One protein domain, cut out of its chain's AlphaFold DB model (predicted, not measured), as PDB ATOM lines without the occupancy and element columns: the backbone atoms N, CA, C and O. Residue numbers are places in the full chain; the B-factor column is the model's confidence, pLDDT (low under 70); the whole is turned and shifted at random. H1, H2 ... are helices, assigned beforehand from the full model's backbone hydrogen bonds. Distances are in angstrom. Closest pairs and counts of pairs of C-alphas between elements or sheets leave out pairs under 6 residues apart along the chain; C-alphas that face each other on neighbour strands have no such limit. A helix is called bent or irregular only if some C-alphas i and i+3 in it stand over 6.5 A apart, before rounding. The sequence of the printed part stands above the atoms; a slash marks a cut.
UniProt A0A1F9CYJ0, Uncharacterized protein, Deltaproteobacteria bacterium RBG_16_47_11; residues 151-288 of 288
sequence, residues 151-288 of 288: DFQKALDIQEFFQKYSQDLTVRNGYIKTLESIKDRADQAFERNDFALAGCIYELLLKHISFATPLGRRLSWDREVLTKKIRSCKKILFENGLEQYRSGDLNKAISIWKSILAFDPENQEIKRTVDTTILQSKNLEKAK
ATOM      1  N   ASP A 151      -5.673  24.944 -36.326       91.75
ATOM      2  CA  ASP A 151      -4.682  25.672 -35.528       91.75
ATOM      3  C   ASP A 151      -5.284  26.963 -34.930       91.75
ATOM      4  O   ASP A 151      -4.815  28.079 -35.173       91.75
ATOM      5  N   PHE A 152      -6.347  26.838 -34.132       91.19
ATOM      6  CA  PHE A 152      -7.110  27.985 -33.620       91.19
ATOM      7  C   PHE A 152      -6.267  28.956 -32.784       91.19
ATOM      8  O   PHE A 152      -6.483  30.163 -32.859       91.19
ATOM      9  N   GLN A 153      -5.276  28.454 -32.036       90.19
ATOM     10  CA  GLN A 153      -4.352  29.309 -31.285       90.19
ATOM     11  C   GLN A 153      -3.562  30.217 -32.230       90.19
ATOM     12  O   GLN A 153      -3.555  31.422 -32.035       90.19
ATOM     13  N   LYS A 154      -2.990  29.678 -33.317       89.69
ATOM     14  CA  LYS A 154      -2.239  30.488 -34.290       89.69
ATOM     15  C   LYS A 154      -3.136  31.499 -35.001       89.69
ATOM     16  O   LYS A 154      -2.708  32.619 -35.259       89.69
ATOM     17  N   ALA A 155      -4.386  31.130 -35.289       89.44
ATOM     18  CA  ALA A 155      -5.372  32.064 -35.835       89.44
ATOM     19  C   ALA A 155      -5.639  33.243 -34.878       89.44
ATOM     20  O   ALA A 155      -5.808  34.376 -35.334       89.44
ATOM     21  N   LEU A 156      -5.643  32.988 -33.564       86.81
ATOM     22  CA  LEU A 156      -5.764  34.015 -32.531       86.81
ATOM     23  C   LEU A 156      -4.454  34.763 -32.273       86.81
ATOM     24  O   LEU A 156      -4.511  35.948 -32.001       86.81
ATOM     25  N   ASP A 157      -3.280  34.154 -32.418       84.31
ATOM     26  CA  ASP A 157      -1.992  34.820 -32.157       84.31
ATOM     27  C   ASP A 157      -1.698  35.951 -33.160       84.31
ATOM     28  O   ASP A 157      -0.988  36.906 -32.851       84.31
ATOM     29  N   ILE A 158      -2.334  35.926 -34.338       77.94
ATOM     30  CA  ILE A 158      -2.277  37.012 -35.338       77.94
ATOM     31  C   ILE A 158      -2.992  38.303 -34.840       77.94
ATOM     32  O   ILE A 158      -2.996  39.349 -35.497       77.94
ATOM     33  N   GLN A 159      -3.551  38.278 -33.627       69.00
ATOM     34  CA  GLN A 159      -4.214  39.373 -32.918       69.00
ATOM     35  C   GLN A 159      -3.390  40.665 -32.753       69.00
ATOM     36  O   GLN A 159      -3.987  41.744 -32.708       69.00
ATOM     37  N   GLU A 160      -2.054  40.608 -32.727       65.19
ATOM     38  CA  GLU A 160      -1.193  41.806 -32.657       65.19
ATOM     39  C   GLU A 160      -1.479  42.792 -33.810       65.19
ATOM     40  O   GLU A 160      -1.543  44.011 -33.616       65.19
ATOM     41  N   PHE A 161      -1.766  42.269 -35.010       68.56
ATOM     42  CA  PHE A 161      -2.143  43.091 -36.161       68.56
ATOM     43  C   PHE A 161      -3.446  43.863 -35.911       68.56
ATOM     44  O   PHE A 161      -3.540  45.060 -36.195       68.56
ATOM     45  N   PHE A 162      -4.448  43.192 -35.344       69.00
ATOM     46  CA  PHE A 162      -5.759  43.781 -35.084       69.00
ATOM     47  C   PHE A 162      -5.706  44.860 -34.000       69.00
ATOM     48  O   PHE A 162      -6.431  45.850 -34.093       69.00
ATOM     49  N   GLN A 163      -4.816  44.729 -33.014       70.25
ATOM     50  CA  GLN A 163      -4.609  45.764 -31.996       70.25
ATOM     51  C   GLN A 163      -4.067  47.059 -32.613       70.25
ATOM     52  O   GLN A 163      -4.599  48.144 -32.356       70.25
ATOM     53  N   LYS A 164      -3.062  46.937 -33.492       70.94
ATOM     54  CA  LYS A 164      -2.414  48.074 -34.163       70.94
ATOM     55  C   LYS A 164      -3.366  48.876 -35.050       70.94
ATOM     56  O   LYS A 164      -3.209  50.087 -35.182       70.94
ATOM     57  N   TYR A 165      -4.360  48.216 -35.638       69.38
ATOM     58  CA  TYR A 165      -5.356  48.832 -36.519       69.38
ATOM     59  C   TYR A 165      -6.769  48.760 -35.934       69.38
ATOM     60  O   TYR A 165      -7.750  48.740 -36.671       69.38
ATOM     61  N   SER A 166      -6.889  48.753 -34.605       68.06
ATOM     62  CA  SER A 166      -8.164  48.567 -33.899       68.06
ATOM     63  C   SER A 166      -9.228  49.618 -34.232       68.06
ATOM     64  O   SER A 166     -10.423  49.340 -34.108       68.06
ATOM     65  N   GLN A 167      -8.824  50.811 -34.681       73.50
ATOM     66  CA  GLN A 167      -9.725  51.878 -35.141       73.50
ATOM     67  C   GLN A 167     -10.208  51.696 -36.589       73.50
ATOM     68  O   GLN A 167     -11.185  52.325 -36.988       73.50
ATOM     69  N   ASP A 168      -9.568  50.824 -37.374       77.31
ATOM     70  CA  ASP A 168     -10.027  50.499 -38.721       77.31
ATOM     71  C   ASP A 168     -11.195  49.508 -38.647       77.31
ATOM     72  O   ASP A 168     -11.064  48.373 -38.179       77.31
ATOM     73  N   LEU A 169     -12.364  49.949 -39.116       80.81
ATOM     74  CA  LEU A 169     -13.589  49.151 -39.091       80.81
ATOM     75  C   LEU A 169     -13.462  47.845 -39.885       80.81
ATOM     76  O   LEU A 169     -14.060  46.848 -39.489       80.81
ATOM     77  N   THR A 170     -12.683  47.828 -40.968       78.19
ATOM     78  CA  THR A 170     -12.487  46.634 -41.804       78.19
ATOM     79  C   THR A 170     -11.714  45.581 -41.027       78.19
ATOM     80  O   THR A 170     -12.161  44.443 -40.908       78.19
ATOM     81  N   VAL A 171     -10.598  45.993 -40.420       77.81
ATOM     82  CA  VAL A 171      -9.744  45.123 -39.605       77.81
ATOM     83  C   VAL A 171     -10.522  44.601 -38.399       77.81
ATOM     84  O   VAL A 171     -10.544  43.400 -38.140       77.81
ATOM     85  N   ARG A 172     -11.254  45.481 -37.707       80.06
ATOM     86  CA  ARG A 172     -12.101  45.100 -36.573       80.06
ATOM     87  C   ARG A 172     -13.176  44.079 -36.960       80.06
ATOM     88  O   ARG A 172     -13.361  43.095 -36.249       80.06
ATOM     89  N   ASN A 173     -13.878  44.293 -38.074       82.75
ATOM     90  CA  ASN A 173     -14.901  43.361 -38.557       82.75
ATOM     91  C   ASN A 173     -14.295  42.011 -38.971       82.75
ATOM     92  O   ASN A 173     -14.891  40.973 -38.689       82.75
ATOM     93  N   GLY A 174     -13.106  42.016 -39.584       82.75
ATOM     94  CA  GLY A 174     -12.354  40.799 -39.896       82.75
ATOM     95  C   GLY A 174     -12.039  39.983 -38.641       82.75
ATOM     96  O   GLY A 174     -12.284  38.780 -38.617       82.75
ATOM     97  N   TYR A 175     -11.604  40.638 -37.561       84.81
ATOM     98  CA  TYR A 175     -11.346  39.963 -36.285       84.81
ATOM     99  C   TYR A 175     -12.605  39.346 -35.671       84.81
ATOM    100  O   TYR A 175     -12.584  38.193 -35.251       84.81
ATOM    101  N   ILE A 176     -13.715  40.093 -35.659       86.81
ATOM    102  CA  ILE A 176     -15.011  39.593 -35.179       86.81
ATOM    103  C   ILE A 176     -15.409  38.340 -35.966       86.81
ATOM    104  O   ILE A 176     -15.770  37.331 -35.372       86.81
ATOM    105  N   LYS A 177     -15.274  38.367 -37.297       87.31
ATOM    106  CA  LYS A 177     -15.577  37.213 -38.152       87.31
ATOM    107  C   LYS A 177     -14.708  35.997 -37.821       87.31
ATOM    108  O   LYS A 177     -15.220  34.880 -37.816       87.31
ATOM    109  N   THR A 178     -13.424  36.194 -37.526       88.62
ATOM    110  CA  THR A 178     -12.522  35.124 -37.067       88.62
ATOM    111  C   THR A 178     -13.006  34.513 -35.758       88.62
ATOM    112  O   THR A 178     -13.129  33.295 -35.663       88.62
ATOM    113  N   LEU A 179     -13.323  35.352 -34.771       90.88
ATOM    114  CA  LEU A 179     -13.819  34.929 -33.463       90.88
ATOM    115  C   LEU A 179     -15.133  34.137 -33.563       90.88
ATOM    116  O   LEU A 179     -15.249  33.072 -32.959       90.88
ATOM    117  N   GLU A 180     -16.088  34.608 -34.369       92.56
ATOM    118  CA  GLU A 180     -17.329  33.874 -34.658       92.56
ATOM    119  C   GLU A 180     -17.049  32.547 -35.367       92.56
ATOM    120  O   GLU A 180     -17.560  31.515 -34.952       92.56
ATOM    121  N   SER A 181     -16.153  32.530 -36.358       92.56
ATOM    122  CA  SER A 181     -15.807  31.296 -37.079       92.56
ATOM    123  C   SER A 181     -15.185  30.241 -36.154       92.56
ATOM    124  O   SER A 181     -15.455  29.052 -36.305       92.56
ATOM    125  N   ILE A 182     -14.359  30.651 -35.184       94.50
ATOM    126  CA  ILE A 182     -13.788  29.740 -34.179       94.50
ATOM    127  C   ILE A 182     -14.891  29.195 -33.265       94.50
ATOM    128  O   ILE A 182     -14.915  27.994 -32.992       94.50
ATOM    129  N   LYS A 183     -15.832  30.039 -32.827       95.75
ATOM    130  CA  LYS A 183     -16.983  29.572 -32.047       95.75
ATOM    131  C   LYS A 183     -17.832  28.585 -32.843       95.75
ATOM    132  O   LYS A 183     -18.170  27.538 -32.304       95.75
ATOM    133  N   ASP A 184     -18.130  28.877 -34.104       96.06
ATOM    134  CA  ASP A 184     -18.922  27.991 -34.960       96.06
ATOM    135  C   ASP A 184     -18.258  26.614 -35.100       96.06
ATOM    136  O   ASP A 184     -18.936  25.590 -35.105       96.06
ATOM    137  N   ARG A 185     -16.918  26.553 -35.140       95.94
ATOM    138  CA  ARG A 185     -16.172  25.283 -35.101       95.94
ATOM    139  C   ARG A 185     -16.333  24.547 -33.771       95.94
ATOM    140  O   ARG A 185     -16.473  23.326 -33.784       95.94
ATOM    141  N   ALA A 186     -16.338  25.261 -32.647       97.56
ATOM    142  CA  ALA A 186     -16.614  24.668 -31.338       97.56
ATOM    143  C   ALA A 186     -18.048  24.126 -31.249       97.56
ATOM    144  O   ALA A 186     -18.254  23.008 -30.782       97.56
ATOM    145  N   ASP A 187     -19.026  24.891 -31.745       98.25
ATOM    146  CA  ASP A 187     -20.432  24.488 -31.809       98.25
ATOM    147  C   ASP A 187     -20.610  23.247 -32.708       98.25
ATOM    148  O   ASP A 187     -21.237  22.278 -32.285       98.25
ATOM    149  N   GLN A 188     -19.961  23.194 -33.876       97.69
ATOM    150  CA  GLN A 188     -19.957  22.007 -34.747       97.69
ATOM    151  C   GLN A 188     -19.307  20.782 -34.089       97.69
ATOM    152  O   GLN A 188     -19.798  19.664 -34.253       97.69
ATOM    153  N   ALA A 189     -18.195  20.959 -33.369       97.81
ATOM    154  CA  ALA A 189     -17.564  19.869 -32.624       97.81
ATOM    155  C   ALA A 189     -18.511  19.337 -31.537       97.81
ATOM    156  O   ALA A 189     -18.679  18.126 -31.400       97.81
ATOM    157  N   PHE A 190     -19.203  20.241 -30.836       98.38
ATOM    158  CA  PHE A 190     -20.201  19.892 -29.832       98.38
ATOM    159  C   PHE A 190     -21.369  19.097 -30.437       98.38
ATOM    160  O   PHE A 190     -21.731  18.051 -29.909       98.38
ATOM    161  N   GLU A 191     -21.927  19.550 -31.564       98.19
ATOM    162  CA  GLU A 191     -23.016  18.863 -32.283       98.19
ATOM    163  C   GLU A 191     -22.617  17.470 -32.789       98.19
ATOM    164  O   GLU A 191     -23.452  16.572 -32.879       98.19
ATOM    165  N   ARG A 192     -21.329  17.263 -33.084       98.00
ATOM    166  CA  ARG A 192     -20.761  15.964 -33.479       98.00
ATOM    167  C   ARG A 192     -20.382  15.076 -32.293       98.00
ATOM    168  O   ARG A 192     -19.798  14.016 -32.506       98.00
ATOM    169  N   ASN A 193     -20.711  15.483 -31.068       97.62
ATOM    170  CA  ASN A 193     -20.332  14.824 -29.817       97.62
ATOM    171  C   ASN A 193     -18.813  14.767 -29.555       97.62
ATOM    172  O   ASN A 193     -18.362  14.018 -28.687       97.62
ATOM    173  N   ASP A 194     -18.013  15.580 -30.251       97.81
ATOM    174  CA  ASP A 194     -16.598  15.778 -29.931       97.81
ATOM    175  C   ASP A 194     -16.463  16.842 -28.832       97.81
ATOM    176  O   ASP A 194     -16.043  17.985 -29.033       97.81
ATOM    177  N   PHE A 195     -16.899  16.460 -27.633       98.31
ATOM    178  CA  PHE A 195     -16.952  17.353 -26.477       98.31
ATOM    179  C   PHE A 195     -15.564  17.771 -25.981       98.31
ATOM    180  O   PHE A 195     -15.439  18.833 -25.369       98.31
ATOM    181  N   ALA A 196     -14.534  16.961 -26.244       97.44
ATOM    182  CA  ALA A 196     -13.157  17.285 -25.896       97.44
ATOM    183  C   ALA A 196     -12.648  18.440 -26.765       97.44
ATOM    184  O   ALA A 196     -12.217  19.464 -26.230       97.44
ATOM    185  N   LEU A 197     -12.779  18.326 -28.092       96.56
ATOM    186  CA  LEU A 197     -12.405  19.398 -29.009       96.56
ATOM    187  C   LEU A 197     -13.242  20.657 -28.767       96.56
ATOM    188  O   LEU A 197     -12.685  21.749 -28.653       96.56
ATOM    189  N   ALA A 198     -14.563  20.515 -28.621       98.31
ATOM    190  CA  ALA A 198     -15.444  21.641 -28.325       98.31
ATOM    191  C   ALA A 198     -15.018  22.369 -27.039       98.31
ATOM    192  O   ALA A 198     -14.878  23.591 -27.036       98.31
ATOM    193  N   GLY A 199     -14.751  21.618 -25.961       97.88
ATOM    194  CA  GLY A 199     -14.263  22.154 -24.689       97.88
ATOM    195  C   GLY A 199     -12.963  22.945 -24.840       97.88
ATOM    196  O   GLY A 199     -12.888  24.081 -24.374       97.88
ATOM    197  N   CYS A 200     -11.981  22.392 -25.560       96.75
ATOM    198  CA  CYS A 200     -10.719  23.068 -25.868       96.75
ATOM    199  C   CYS A 200     -10.922  24.392 -26.612       96.75
ATOM    200  O   CYS A 200     -10.319  25.399 -26.240       96.75
ATOM    201  N   ILE A 201     -11.773  24.418 -27.642       97.19
ATOM    202  CA  ILE A 201     -11.990  25.631 -28.440       97.19
ATOM    203  C   ILE A 201     -12.752  26.693 -27.633       97.19
ATOM    204  O   ILE A 201     -12.385  27.869 -27.672       97.19
ATOM    205  N   TYR A 202     -13.779  26.315 -26.862       97.75
ATOM    206  CA  TYR A 202     -14.481  27.275 -26.003       97.75
ATOM    207  C   TYR A 202     -13.567  27.857 -24.920       97.75
ATOM    208  O   TYR A 202     -13.620  29.061 -24.669       97.75
ATOM    209  N   GLU A 203     -12.724  27.032 -24.293       95.81
ATOM    210  CA  GLU A 203     -11.748  27.491 -23.299       95.81
ATOM    211  C   GLU A 203     -10.720  28.439 -23.925       95.81
ATOM    212  O   GLU A 203     -10.376  29.471 -23.349       95.81
ATOM    213  N   LEU A 204     -10.266  28.130 -25.140       94.31
ATOM    214  CA  LEU A 204      -9.394  29.011 -25.903       94.31
ATOM    215  C   LEU A 204     -10.051  30.384 -26.132       94.31
ATOM    216  O   LEU A 204      -9.453  31.413 -25.821       94.31
ATOM    217  N   LEU A 205     -11.306  30.424 -26.592       93.69
ATOM    218  CA  LEU A 205     -12.048  31.682 -26.736       93.69
ATOM    219  C   LEU A 205     -12.213  32.420 -25.398       93.69
ATOM    220  O   LEU A 205     -12.082  33.645 -25.347       93.69
ATOM    221  N   LEU A 206     -12.452  31.690 -24.304       92.81
ATOM    222  CA  LEU A 206     -12.611  32.259 -22.968       92.81
ATOM    223  C   LEU A 206     -11.322  32.934 -22.475       92.81
ATOM    224  O   LEU A 206     -11.390  34.012 -21.883       92.81
ATOM    225  N   LYS A 207     -10.150  32.353 -22.759       90.56
ATOM    226  CA  LYS A 207      -8.839  32.946 -22.439       90.56
ATOM    227  C   LYS A 207      -8.587  34.247 -23.198       90.56
ATOM    228  O   LYS A 207      -8.025  35.184 -22.635       90.56
ATOM    229  N   HIS A 208      -9.054  34.339 -24.442       87.31
ATOM    230  CA  HIS A 208      -8.885  35.527 -25.286       87.31
ATOM    231  C   HIS A 208     -10.018  36.563 -25.143       87.31
ATOM    232  O   HIS A 208      -9.984  37.615 -25.785       87.31
ATOM    233  N   ILE A 209     -11.004  36.332 -24.268       83.88
ATOM    234  CA  ILE A 209     -12.198  37.183 -24.178       83.88
ATOM    235  C   ILE A 209     -11.910  38.620 -23.726       83.88
ATOM    236  O   ILE A 209     -12.608  39.544 -24.134       83.88
ATOM    237  N   SER A 210     -10.870  38.839 -22.914       78.88
ATOM    238  CA  SER A 210     -10.479  40.181 -22.451       78.88
ATOM    239  C   SER A 210     -10.209  41.115 -23.631       78.88
ATOM    240  O   SER A 210     -10.647  42.265 -23.625       78.88
ATOM    241  N   PHE A 211      -9.603  40.586 -24.688       74.75
ATOM    242  CA  PHE A 211      -9.321  41.308 -25.920       74.75
ATOM    243  C   PHE A 211     -10.526  41.467 -26.844       74.75
ATOM    244  O   PHE A 211     -10.553  42.379 -27.669       74.75
ATOM    245  N   ALA A 212     -11.525  40.603 -26.693       70.88
ATOM    246  CA  ALA A 212     -12.803  40.710 -27.375       70.88
ATOM    247  C   ALA A 212     -13.751  41.721 -26.697       70.88
ATOM    248  O   ALA A 212     -14.654  42.242 -27.343       70.88
ATOM    249  N   THR A 213     -13.526  42.061 -25.424       70.50
ATOM    250  CA  THR A 213     -14.366  42.993 -24.643       70.50
ATOM    251  C   THR A 213     -14.612  44.345 -25.333       70.50
ATOM    252  O   THR A 213     -15.767  44.774 -25.370       70.50
ATOM    253  N   PRO A 214     -13.610  45.015 -25.948       73.25
ATOM    254  CA  PRO A 214     -13.837  46.266 -26.683       73.25
ATOM    255  C   PRO A 214     -14.737  46.111 -27.921       73.25
ATOM    256  O   PRO A 214     -15.219  47.105 -28.462       73.25
ATOM    257  N   LEU A 215     -14.965  44.880 -28.391       71.00
ATOM    258  CA  LEU A 215     -15.857  44.570 -29.513       71.00
ATOM    259  C   LEU A 215     -17.331  44.492 -29.068       71.00
ATOM    260  O   LEU A 215     -18.222  44.650 -29.905       71.00
ATOM    261  N   GLY A 216     -17.593  44.337 -27.762       63.47
ATOM    262  CA  GLY A 216     -18.913  44.463 -27.135       63.47
ATOM    263  C   GLY A 216     -20.004  43.577 -27.752       63.47
ATOM    264  O   GLY A 216     -19.752  42.439 -28.137       63.47
ATOM    265  N   ARG A 217     -21.226  44.131 -27.885       63.16
ATOM    266  CA  ARG A 217     -22.459  43.478 -28.402       63.16
ATOM    267  C   ARG A 217     -22.382  42.952 -29.849       63.16
ATOM    268  O   ARG A 217     -23.412  42.629 -30.429       63.16
ATOM    269  N   ARG A 218     -21.205  42.950 -30.481       77.25
ATOM    270  CA  ARG A 218     -21.030  42.448 -31.850       77.25
ATOM    271  C   ARG A 218     -20.779  40.949 -31.914       77.25
ATOM    272  O   ARG A 218     -20.974  40.383 -32.982       77.25
ATOM    273  N   LEU A 219     -20.337  40.338 -30.817       87.25
ATOM    274  CA  LEU A 219     -20.182  38.891 -30.746       87.25
ATOM    275  C   LEU A 219     -21.509  38.234 -30.361       87.25
ATOM    276  O   LEU A 219     -22.265  38.774 -29.554       87.25
ATOM    277  N   SER A 220     -21.776  37.054 -30.920       90.19
ATOM    278  CA  SER A 220     -22.960  36.235 -30.622       90.19
ATOM    279  C   SER A 220     -22.874  35.522 -29.263       90.19
ATOM    280  O   SER A 220     -23.735  34.716 -28.911       90.19
ATOM    281  N   TRP A 221     -21.810  35.787 -28.510       91.25
ATOM    282  CA  TRP A 221     -21.425  35.083 -27.300       91.25
ATOM    283  C   TRP A 221     -20.668  35.998 -26.346       91.25
ATOM    284  O   TRP A 221     -20.056  36.992 -26.737       91.25
ATOM    285  N   ASP A 222     -20.685  35.612 -25.079       91.38
ATOM    286  CA  ASP A 222     -19.969  36.277 -24.007       91.38
ATOM    287  C   ASP A 222     -19.332  35.250 -23.059       91.38
ATOM    288  O   ASP A 222     -19.315  34.037 -23.305       91.38
ATOM    289  N   ARG A 223     -18.792  35.755 -21.946       92.06
ATOM    290  CA  ARG A 223     -18.163  34.938 -20.909       92.06
ATOM    291  C   ARG A 223     -19.120  33.879 -20.375       92.06
ATOM    292  O   ARG A 223     -18.692  32.752 -20.128       92.06
ATOM    293  N   GLU A 224     -20.377  34.240 -20.149       93.31
ATOM    294  CA  GLU A 224     -21.360  33.360 -19.531       93.31
ATOM    295  C   GLU A 224     -21.722  32.213 -20.477       93.31
ATOM    296  O   GLU A 224     -21.691  31.047 -20.069       93.31
ATOM    297  N   VAL A 225     -21.958  32.527 -21.754       94.62
ATOM    298  CA  VAL A 225     -22.235  31.541 -22.806       94.62
ATOM    299  C   VAL A 225     -21.098  30.526 -22.917       94.62
ATOM    300  O   VAL A 225     -21.349  29.320 -22.837       94.62
ATOM    301  N   LEU A 226     -19.847  30.987 -23.038       96.06
ATOM    302  CA  LEU A 226     -18.686  30.095 -23.126       96.06
ATOM    303  C   LEU A 226     -18.526  29.244 -21.862       96.06
ATOM    304  O   LEU A 226     -18.376  28.026 -21.951       96.06
ATOM    305  N   THR A 227     -18.645  29.852 -20.679       96.56
ATOM    306  CA  THR A 227     -18.550  29.131 -19.398       96.56
ATOM    307  C   THR A 227     -19.609  28.027 -19.296       96.56
ATOM    308  O   THR A 227     -19.323  26.917 -18.837       96.56
ATOM    309  N   LYS A 228     -20.841  28.296 -19.748       97.88
ATOM    310  CA  LYS A 228     -21.930  27.311 -19.775       97.88
ATOM    311  C   LYS A 228     -21.645  26.170 -20.754       97.88
ATOM    312  O   LYS A 228     -21.881  25.009 -20.408       97.88
ATOM    313  N   LYS A 229     -21.127  26.478 -21.945       98.31
ATOM    314  CA  LYS A 229     -20.733  25.476 -22.946       98.31
ATOM    315  C   LYS A 229     -19.603  24.579 -22.432       98.31
ATOM    316  O   LYS A 229     -19.769  23.364 -22.433       98.31
ATOM    317  N   ILE A 230     -18.545  25.158 -21.857       98.12
ATOM    318  CA  ILE A 230     -17.441  24.416 -21.219       98.12
ATOM    319  C   ILE A 230     -17.976  23.493 -20.120       98.12
ATOM    320  O   ILE A 230     -17.664  22.305 -20.100       98.12
ATOM    321  N   ARG A 231     -18.837  24.001 -19.225       98.00
ATOM    322  CA  ARG A 231     -19.467  23.182 -18.174       98.00
ATOM    323  C   ARG A 231     -20.255  22.004 -18.753       98.00
ATOM    324  O   ARG A 231     -20.202  20.914 -18.192       98.00
ATOM    325  N   SER A 232     -20.956  22.217 -19.866       98.44
ATOM    326  CA  SER A 232     -21.727  21.170 -20.544       98.44
ATOM    327  C   SER A 232     -20.811  20.087 -21.120       98.44
ATOM    328  O   SER A 232     -21.051  18.912 -20.857       98.44
ATOM    329  N   CYS A 233     -19.718  20.465 -21.799       98.56
ATOM    330  CA  CYS A 233     -18.709  19.512 -22.279       98.56
ATOM    331  C   CYS A 233     -18.142  18.663 -21.135       98.56
ATOM    332  O   CYS A 233     -18.103  17.439 -21.240       98.56
ATOM    333  N   LYS A 234     -17.756  19.297 -20.017       98.19
ATOM    334  CA  LYS A 234     -17.222  18.587 -18.839       98.19
ATOM    335  C   LYS A 234     -18.213  17.581 -18.280       98.19
ATOM    336  O   LYS A 234     -17.832  16.446 -18.020       98.19
ATOM    337  N   LYS A 235     -19.472  17.995 -18.113       98.31
ATOM    338  CA  LYS A 235     -20.530  17.136 -17.578       98.31
ATOM    339  C   LYS A 235     -20.723  15.891 -18.446       98.31
ATOM    340  O   LYS A 235     -20.682  14.787 -17.920       98.31
ATOM    341  N   ILE A 236     -20.866  16.073 -19.759       98.56
ATOM    342  CA  ILE A 236     -21.111  14.958 -20.683       98.56
ATOM    343  C   ILE A 236     -19.906  14.010 -20.730       98.56
ATOM    344  O   ILE A 236     -20.070  12.800 -20.628       98.56
ATOM    345  N   LEU A 237     -18.679  14.538 -20.818       98.50
ATOM    346  CA  LEU A 237     -17.472  13.703 -20.777       98.50
ATOM    347  C   LEU A 237     -17.366  12.924 -19.464       98.50
ATOM    348  O   LEU A 237     -16.997  11.753 -19.468       98.50
ATOM    349  N   PHE A 238     -17.702  13.549 -18.338       98.25
ATOM    350  CA  PHE A 238     -17.670  12.877 -17.048       98.25
ATOM    351  C   PHE A 238     -18.669  11.715 -16.987       98.25
ATOM    352  O   PHE A 238     -18.288  10.612 -16.589       98.25
ATOM    353  N   GLU A 239     -19.905  11.941 -17.440       98.44
ATOM    354  CA  GLU A 239     -20.961  10.925 -17.536       98.44
ATOM    355  C   GLU A 239     -20.563   9.776 -18.477       98.44
ATOM    356  O   GLU A 239     -20.672   8.610 -18.092       98.44
ATOM    357  N   ASN A 240     -19.991  10.083 -19.647       98.12
ATOM    358  CA  ASN A 240     -19.479   9.078 -20.584       98.12
ATOM    359  C   ASN A 240     -18.349   8.239 -19.965       98.12
ATOM    360  O   ASN A 240     -18.302   7.022 -20.138       98.12
ATOM    361  N   GLY A 241     -17.430   8.866 -19.223       98.06
ATOM    362  CA  GLY A 241     -16.365   8.150 -18.520       98.06
ATOM    363  C   GLY A 241     -16.909   7.226 -17.425       98.06
ATOM    364  O   GLY A 241     -16.451   6.092 -17.299       98.06
ATOM    365  N   LEU A 242     -17.939   7.663 -16.690       98.06
ATOM    366  CA  LEU A 242     -18.630   6.829 -15.700       98.06
ATOM    367  C   LEU A 242     -19.330   5.622 -16.331       98.06
ATOM    368  O   LEU A 242     -19.355   4.552 -15.724       98.06
ATOM    369  N   GLU A 243     -19.896   5.769 -17.527       98.19
ATOM    370  CA  GLU A 243     -20.491   4.650 -18.260       98.19
ATOM    371  C   GLU A 243     -19.441   3.581 -18.588       98.19
ATOM    372  O   GLU A 243     -19.638   2.412 -18.254       98.19
ATOM    373  N   GLN A 244     -18.290   3.980 -19.145       98.06
ATOM    374  CA  GLN A 244     -17.196   3.044 -19.451       98.06
ATOM    375  C   GLN A 244     -16.609   2.408 -18.186       98.06
ATOM    376  O   GLN A 244     -16.296   1.220 -18.155       98.06
ATOM    377  N   TYR A 245     -16.509   3.185 -17.107       97.44
ATOM    378  CA  TYR A 245     -16.075   2.677 -15.813       97.44
ATOM    379  C   TYR A 245     -17.007   1.565 -15.311       97.44
ATOM    380  O   TYR A 245     -16.549   0.497 -14.910       97.44
ATOM    381  N   ARG A 246     -18.327   1.785 -15.385       96.50
ATOM    382  CA  ARG A 246     -19.346   0.806 -14.970       96.50
ATOM    383  C   ARG A 246     -19.383  -0.431 -15.862       96.50
ATOM    384  O   ARG A 246     -19.712  -1.504 -15.366       96.50
ATOM    385  N   SER A 247     -19.028  -0.306 -17.140       96.19
ATOM    386  CA  SER A 247     -18.878  -1.454 -18.042       96.19
ATOM    387  C   SER A 247     -17.551  -2.205 -17.860       96.19
ATOM    388  O   SER A 247     -17.312  -3.185 -18.559       96.19
ATOM    389  N   GLY A 248     -16.681  -1.755 -16.946       95.25
ATOM    390  CA  GLY A 248     -15.375  -2.357 -16.670       95.25
ATOM    391  C   GLY A 248     -14.257  -1.939 -17.632       95.25
ATOM    392  O   GLY A 248     -13.128  -2.405 -17.477       95.25
ATOM    393  N   ASP A 249     -14.523  -1.045 -18.589       96.88
ATOM    394  CA  ASP A 249     -13.506  -0.501 -19.496       96.88
ATOM    395  C   ASP A 249     -12.802   0.701 -18.849       96.88
ATOM    396  O   ASP A 249     -13.029   1.875 -19.168       96.88
ATOM    397  N   LEU A 250     -11.935   0.390 -17.882       96.62
ATOM    398  CA  LEU A 250     -11.218   1.399 -17.101       96.62
ATOM    399  C   LEU A 250     -10.268   2.240 -17.964       96.62
ATOM    400  O   LEU A 250     -10.121   3.438 -17.722       96.62
ATOM    401  N   ASN A 251      -9.660   1.651 -18.997       96.25
ATOM    402  CA  ASN A 251      -8.745   2.360 -19.893       96.25
ATOM    403  C   ASN A 251      -9.472   3.450 -20.682       96.25
ATOM    404  O   ASN A 251      -8.994   4.587 -20.766       96.25
ATOM    405  N   LYS A 252     -10.655   3.135 -21.217       97.50
ATOM    406  CA  LYS A 252     -11.465   4.111 -21.941       97.50
ATOM    407  C   LYS A 252     -12.054   5.167 -21.010       97.50
ATOM    408  O   LYS A 252     -12.025   6.344 -21.363       97.50
ATOM    409  N   ALA A 253     -12.483   4.795 -19.801       98.12
ATOM    410  CA  ALA A 253     -12.902   5.756 -18.776       98.12
ATOM    411  C   ALA A 253     -11.791   6.773 -18.447       98.12
ATOM    412  O   ALA A 253     -12.010   7.984 -18.514       98.12
ATOM    413  N   ILE A 254     -10.568   6.290 -18.181       98.06
ATOM    414  CA  ILE A 254      -9.387   7.130 -17.927       98.06
ATOM    415  C   ILE A 254      -9.110   8.059 -19.112       98.06
ATOM    416  O   ILE A 254      -8.833   9.241 -18.908       98.06
ATOM    417  N   SER A 255      -9.169   7.542 -20.343       98.06
ATOM    418  CA  SER A 255      -8.948   8.337 -21.556       98.06
ATOM    419  C   SER A 255      -9.961   9.481 -21.676       98.06
ATOM    420  O   SER A 255      -9.567  10.636 -21.855       98.06
ATOM    421  N   ILE A 256     -11.252   9.189 -21.480       98.25
ATOM    422  CA  ILE A 256     -12.326  10.187 -21.525       98.25
ATOM    423  C   ILE A 256     -12.120  11.255 -20.446       98.25
ATOM    424  O   ILE A 256     -12.149  12.445 -20.750       98.25
ATOM    425  N   TRP A 257     -11.849  10.878 -19.196       98.38
ATOM    426  CA  TRP A 257     -11.638  11.866 -18.136       98.38
ATOM    427  C   TRP A 257     -10.369  12.697 -18.332       98.38
ATOM    428  O   TRP A 257     -10.389  13.903 -18.093       98.38
ATOM    429  N   LYS A 258      -9.282  12.111 -18.849       97.75
ATOM    430  CA  LYS A 258      -8.085  12.879 -19.231       97.75
ATOM    431  C   LYS A 258      -8.376  13.915 -20.314       97.75
ATOM    432  O   LYS A 258      -7.755  14.973 -20.298       97.75
ATOM    433  N   SER A 259      -9.332  13.662 -21.209       97.94
ATOM    434  CA  SER A 259      -9.729  14.649 -22.221       97.94
ATOM    435  C   SER A 259     -10.344  15.919 -21.612       97.94
ATOM    436  O   SER A 259     -10.170  16.997 -22.170       97.94
ATOM    437  N   ILE A 260     -10.965  15.837 -20.424       97.88
ATOM    438  CA  ILE A 260     -11.440  17.021 -19.686       97.88
ATOM    439  C   ILE A 260     -10.258  17.895 -19.249       97.88
ATOM    440  O   ILE A 260     -10.313  19.118 -19.349       97.88
ATOM    441  N   LEU A 261      -9.155  17.277 -18.813       96.62
ATOM    442  CA  LEU A 261      -7.956  17.994 -18.362       96.62
ATOM    443  C   LEU A 261      -7.239  18.739 -19.496       96.62
ATOM    444  O   LEU A 261      -6.445  19.633 -19.212       96.62
ATOM    445  N   ALA A 262      -7.524  18.418 -20.763       94.25
ATOM    446  CA  ALA A 262      -6.980  19.156 -21.903       94.25
ATOM    447  C   ALA A 262      -7.458  20.619 -21.936       94.25
ATOM    448  O   ALA A 262      -6.742  21.488 -22.433       94.25
ATOM    449  N   PHE A 263      -8.638  20.902 -21.376       96.06
ATOM    450  CA  PHE A 263      -9.219  22.246 -21.330       96.06
ATOM    451  C   PHE A 263      -9.610  22.716 -19.922       96.06
ATOM    452  O   PHE A 263      -9.921  23.884 -19.736       96.06
ATOM    453  N   ASP A 264      -9.545  21.851 -18.912       96.19
ATOM    454  CA  ASP A 264      -9.689  22.209 -17.498       96.19
ATOM    455  C   ASP A 264      -8.555  21.571 -16.670       96.19
ATOM    456  O   ASP A 264      -8.788  20.657 -15.871       96.19
ATOM    457  N   PRO A 265      -7.294  21.997 -16.891       95.50
ATOM    458  CA  PRO A 265      -6.119  21.339 -16.320       95.50
ATOM    459  C   PRO A 265      -6.043  21.443 -14.794       95.50
ATOM    460  O   PRO A 265      -5.331  20.658 -14.172       95.50
ATOM    461  N   GLU A 266      -6.779  22.363 -14.168       94.56
ATOM    462  CA  GLU A 266      -6.790  22.554 -12.712       94.56
ATOM    463  C   GLU A 266      -7.911  21.799 -11.993       94.56
ATOM    464  O   GLU A 266      -8.044  21.889 -10.769       94.56
ATOM    465  N   ASN A 267      -8.681  20.983 -12.716       95.31
ATOM    466  CA  ASN A 267      -9.790  20.237 -12.143       95.31
ATOM    467  C   ASN A 267      -9.326  19.111 -11.200       95.31
ATOM    468  O   ASN A 267      -8.992  17.999 -11.620       95.31
ATOM    469  N   GLN A 268      -9.333  19.396  -9.897       96.31
ATOM    470  CA  GLN A 268      -8.893  18.461  -8.857       96.31
ATOM    471  C   GLN A 268      -9.778  17.212  -8.750       96.31
ATOM    472  O   GLN A 268      -9.282  16.137  -8.418       96.31
ATOM    473  N   GLU A 269     -11.073  17.331  -9.040       95.56
ATOM    474  CA  GLU A 269     -12.011  16.204  -9.008       95.56
ATOM    475  C   GLU A 269     -11.679  15.184 -10.104       95.56
ATOM    476  O   GLU A 269     -11.536  13.989  -9.829       95.56
ATOM    477  N   ILE A 270     -11.462  15.661 -11.332       97.25
ATOM    478  CA  ILE A 270     -11.079  14.810 -12.460       97.25
ATOM    479  C   ILE A 270      -9.701  14.182 -12.238       97.25
ATOM    480  O   ILE A 270      -9.549  12.983 -12.475       97.25
ATOM    481  N   LYS A 271      -8.719  14.940 -11.724       97.88
ATOM    482  CA  LYS A 271      -7.387  14.404 -11.376       97.88
ATOM    483  C   LYS A 271      -7.501  13.209 -10.424       97.88
ATOM    484  O   LYS A 271      -7.039  12.119 -10.747       97.88
ATOM    485  N   ARG A 272      -8.214  13.376  -9.303       97.50
ATOM    486  CA  ARG A 272      -8.428  12.302  -8.315       97.50
ATOM    487  C   ARG A 272      -9.156  11.094  -8.908       97.50
ATOM    488  O   ARG A 272      -8.803   9.955  -8.600       97.50
ATOM    489  N   THR A 273     -10.160  11.337  -9.750       97.44
ATOM    490  CA  THR A 273     -10.945  10.278 -10.408       97.44
ATOM    491  C   THR A 273     -10.067   9.440 -11.342       97.44
ATOM    492  O   THR A 273     -10.099   8.206 -11.292       97.44
ATOM    493  N   VAL A 274      -9.222  10.098 -12.141       97.44
ATOM    494  CA  VAL A 274      -8.236   9.447 -13.011       97.44
ATOM    495  C   VAL A 274      -7.231   8.637 -12.190       97.44
ATOM    496  O   VAL A 274      -7.042   7.457 -12.479       97.44
ATOM    497  N   ASP A 275      -6.640   9.218 -11.144       97.50
ATOM    498  CA  ASP A 275      -5.635   8.541 -10.311       97.50
ATOM    499  C   ASP A 275      -6.194   7.291  -9.620       97.50
ATOM    500  O   ASP A 275      -5.582   6.218  -9.658       97.50
ATOM    501  N   THR A 276      -7.397   7.402  -9.048       96.75
ATOM    502  CA  THR A 276      -8.093   6.277  -8.404       96.75
ATOM    503  C   THR A 276      -8.341   5.142  -9.395       96.75
ATOM    504  O   THR A 276      -8.095   3.974  -9.094       96.75
ATOM    505  N   THR A 277      -8.775   5.483 -10.607       96.25
ATOM    506  CA  THR A 277      -9.099   4.492 -11.638       96.25
ATOM    507  C   THR A 277      -7.842   3.837 -12.212       96.25
ATOM    508  O   THR A 277      -7.833   2.631 -12.450       96.25
ATOM    509  N   ILE A 278      -6.745   4.591 -12.357       96.44
ATOM    510  CA  ILE A 278      -5.432   4.044 -12.729       96.44
ATOM    511  C   ILE A 278      -4.971   3.009 -11.697       96.44
ATOM    512  O   ILE A 278      -4.490   1.939 -12.074       96.44
ATOM    513  N   LEU A 279      -5.112   3.305 -10.402       95.88
ATOM    514  CA  LEU A 279      -4.737   2.371  -9.339       95.88
ATOM    515  C   LEU A 279      -5.578   1.088  -9.396       95.88
ATOM    516  O   LEU A 279      -5.026  -0.011  -9.318       95.88
ATOM    517  N   GLN A 280      -6.894   1.216  -9.581       94.25
ATOM    518  CA  GLN A 280      -7.795   0.069  -9.728       94.25
ATOM    519  C   GLN A 280      -7.442  -0.792 -10.946       94.25
ATOM    520  O   GLN A 280      -7.341  -2.010 -10.812       94.25
ATOM    521  N   SER A 281      -7.175  -0.174 -12.102       93.50
ATOM    522  CA  SER A 281      -6.770  -0.888 -13.321       93.50
ATOM    523  C   SER A 281      -5.501  -1.712 -13.099       93.50
ATOM    524  O   SER A 281      -5.470  -2.899 -13.414       93.50
ATOM    525  N   LYS A 282      -4.479  -1.125 -12.458       93.44
ATOM    526  CA  LYS A 282      -3.225  -1.825 -12.133       93.44
ATOM    527  C   LYS A 282      -3.425  -3.002 -11.180       93.44
ATOM    528  O   LYS A 282      -2.742  -4.013 -11.304       93.44
ATOM    529  N   ASN A 283      -4.321  -2.874 -10.203       91.94
ATOM    530  CA  ASN A 283      -4.603  -3.960  -9.266       91.94
ATOM    531  C   ASN A 283      -5.322  -5.126  -9.955       91.94
ATOM    532  O   ASN A 283      -5.006  -6.277  -9.674       91.94
ATOM    533  N   LEU A 284      -6.235  -4.835 -10.887       89.69
ATOM    534  CA  LEU A 284      -6.914  -5.855 -11.689       89.69
ATOM    535  C   LEU A 284      -5.963  -6.572 -12.652       89.69
ATOM    536  O   LEU A 284      -6.104  -7.773 -12.848       89.69
ATOM    537  N   GLU A 285      -4.988  -5.870 -13.231       86.31
ATOM    538  CA  GLU A 285      -3.948  -6.483 -14.070       86.31
ATOM    539  C   GLU A 285      -3.044  -7.431 -13.280       86.31
ATOM    540  O   GLU A 285      -2.690  -8.487 -13.786       86.31
ATOM    541  N   LYS A 286      -2.700  -7.086 -12.033       85.38
ATOM    542  CA  LYS A 286      -1.883  -7.936 -11.149       85.38
ATOM    543  C   LYS A 286      -2.623  -9.153 -10.591       85.38
ATOM    544  O   LYS A 286      -1.978 -10.060 -10.079       85.38
ATOM    545  N   ALA A 287      -3.953  -9.121 -10.600       76.88
ATOM    546  CA  ALA A 287      -4.803 -10.199 -10.103       76.88
ATOM    547  C   ALA A 287      -5.182 -11.222 -11.193       76.88
ATOM    548  O   ALA A 287      -5.869 -12.196 -10.885       76.88
ATOM    549  N   LYS A 288      -4.773 -10.982 -12.444       64.81
ATOM    550  CA  LYS A 288      -4.888 -11.909 -13.576       64.81
ATOM    551  C   LYS A 288      -3.590 -12.684 -13.757       64.81
ATOM    552  O   LYS A 288      -3.698 -13.859 -14.164       64.81
TER     553      LYS A 288
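Overview. This is residues 151 to 288 of the 288 residues of an uncharacterized protein of Deltaproteobacteria bacterium RBG_16_47_11 (UniProt A0A1F9CYJ0). A long rod of helices runs mainly along one axis, with H4 and H7 packed one after the other along the longest helix, H6. H3, with short H1 and H2, extends the rod past H4 to one end, and H8 packs on H7 toward the other, where residues 283 to 288 stick out. The printed part has 138 residues, with eight named helices, H1 to H8 in order, and no named strand: all helix. It is loose, with a radius of gyration of the C-alphas of 18.7 A, and spans 67 by 24 by 22 A.

Along the chain. H6, residues 223 to 246, is 34.7 A long and begins at C-alpha 223 (-18.163, 34.938, -20.909). H3, 169 to 191, measures 32.4 A; H8, 268 to 286, measures 27.4 A and ends at C-alpha 286 (-1.883, -7.936, -11.149). H4 holds 195 to 207, H7 250 to 261, H1 152 to 157, H2 159 to 164 and H5 209 to 218. H5 is irregular: C-alphas 214 and 217 are 9.2 A apart.

Arrangement. H4, H6 and H7 form an up and down bundle, each helix running against the one before. H6 touches H4, closest C-alphas Cys 233 and Phe 195 at 5.0 A, and, with residues 234 to 245 alone, H7, Gly 241 and Ala 253 at 4.2 A. H4 and H7 only just touch, with 3 pairs of C-alphas within 8 A. H3 and H4 form a hairpin, closest C-alphas Ala 186 and Ala 198 at 4.4 A; H7 and H8 form another, Ile 254 and Val 274 at 5.6 A. H2 touches H3, Phe 162 and Val 171 at 6.2 A. H1 is close to H3 but not clearly touching, Phe 152 and Ile 182 at 6.9 A. H5 is about perpendicular to H3, 80 degrees. Every O i to N i+4 pair is within hydrogen-bond range in H1, H2, H3, H4, H6 and H8, 6 of 8 in H7, and 1 of 6 in H5, beside 5 of 7 O i to N i+3 pairs.

Size, cuts and confidence. The C-alphas of Gln 167 and Lys 288, the two farthest apart, are 67.5 A from each other. The printed part has no cut, and no link is long. The pLDDT is under 70 at residues 159 to 162, 165 to 166, 216 to 217 and 288.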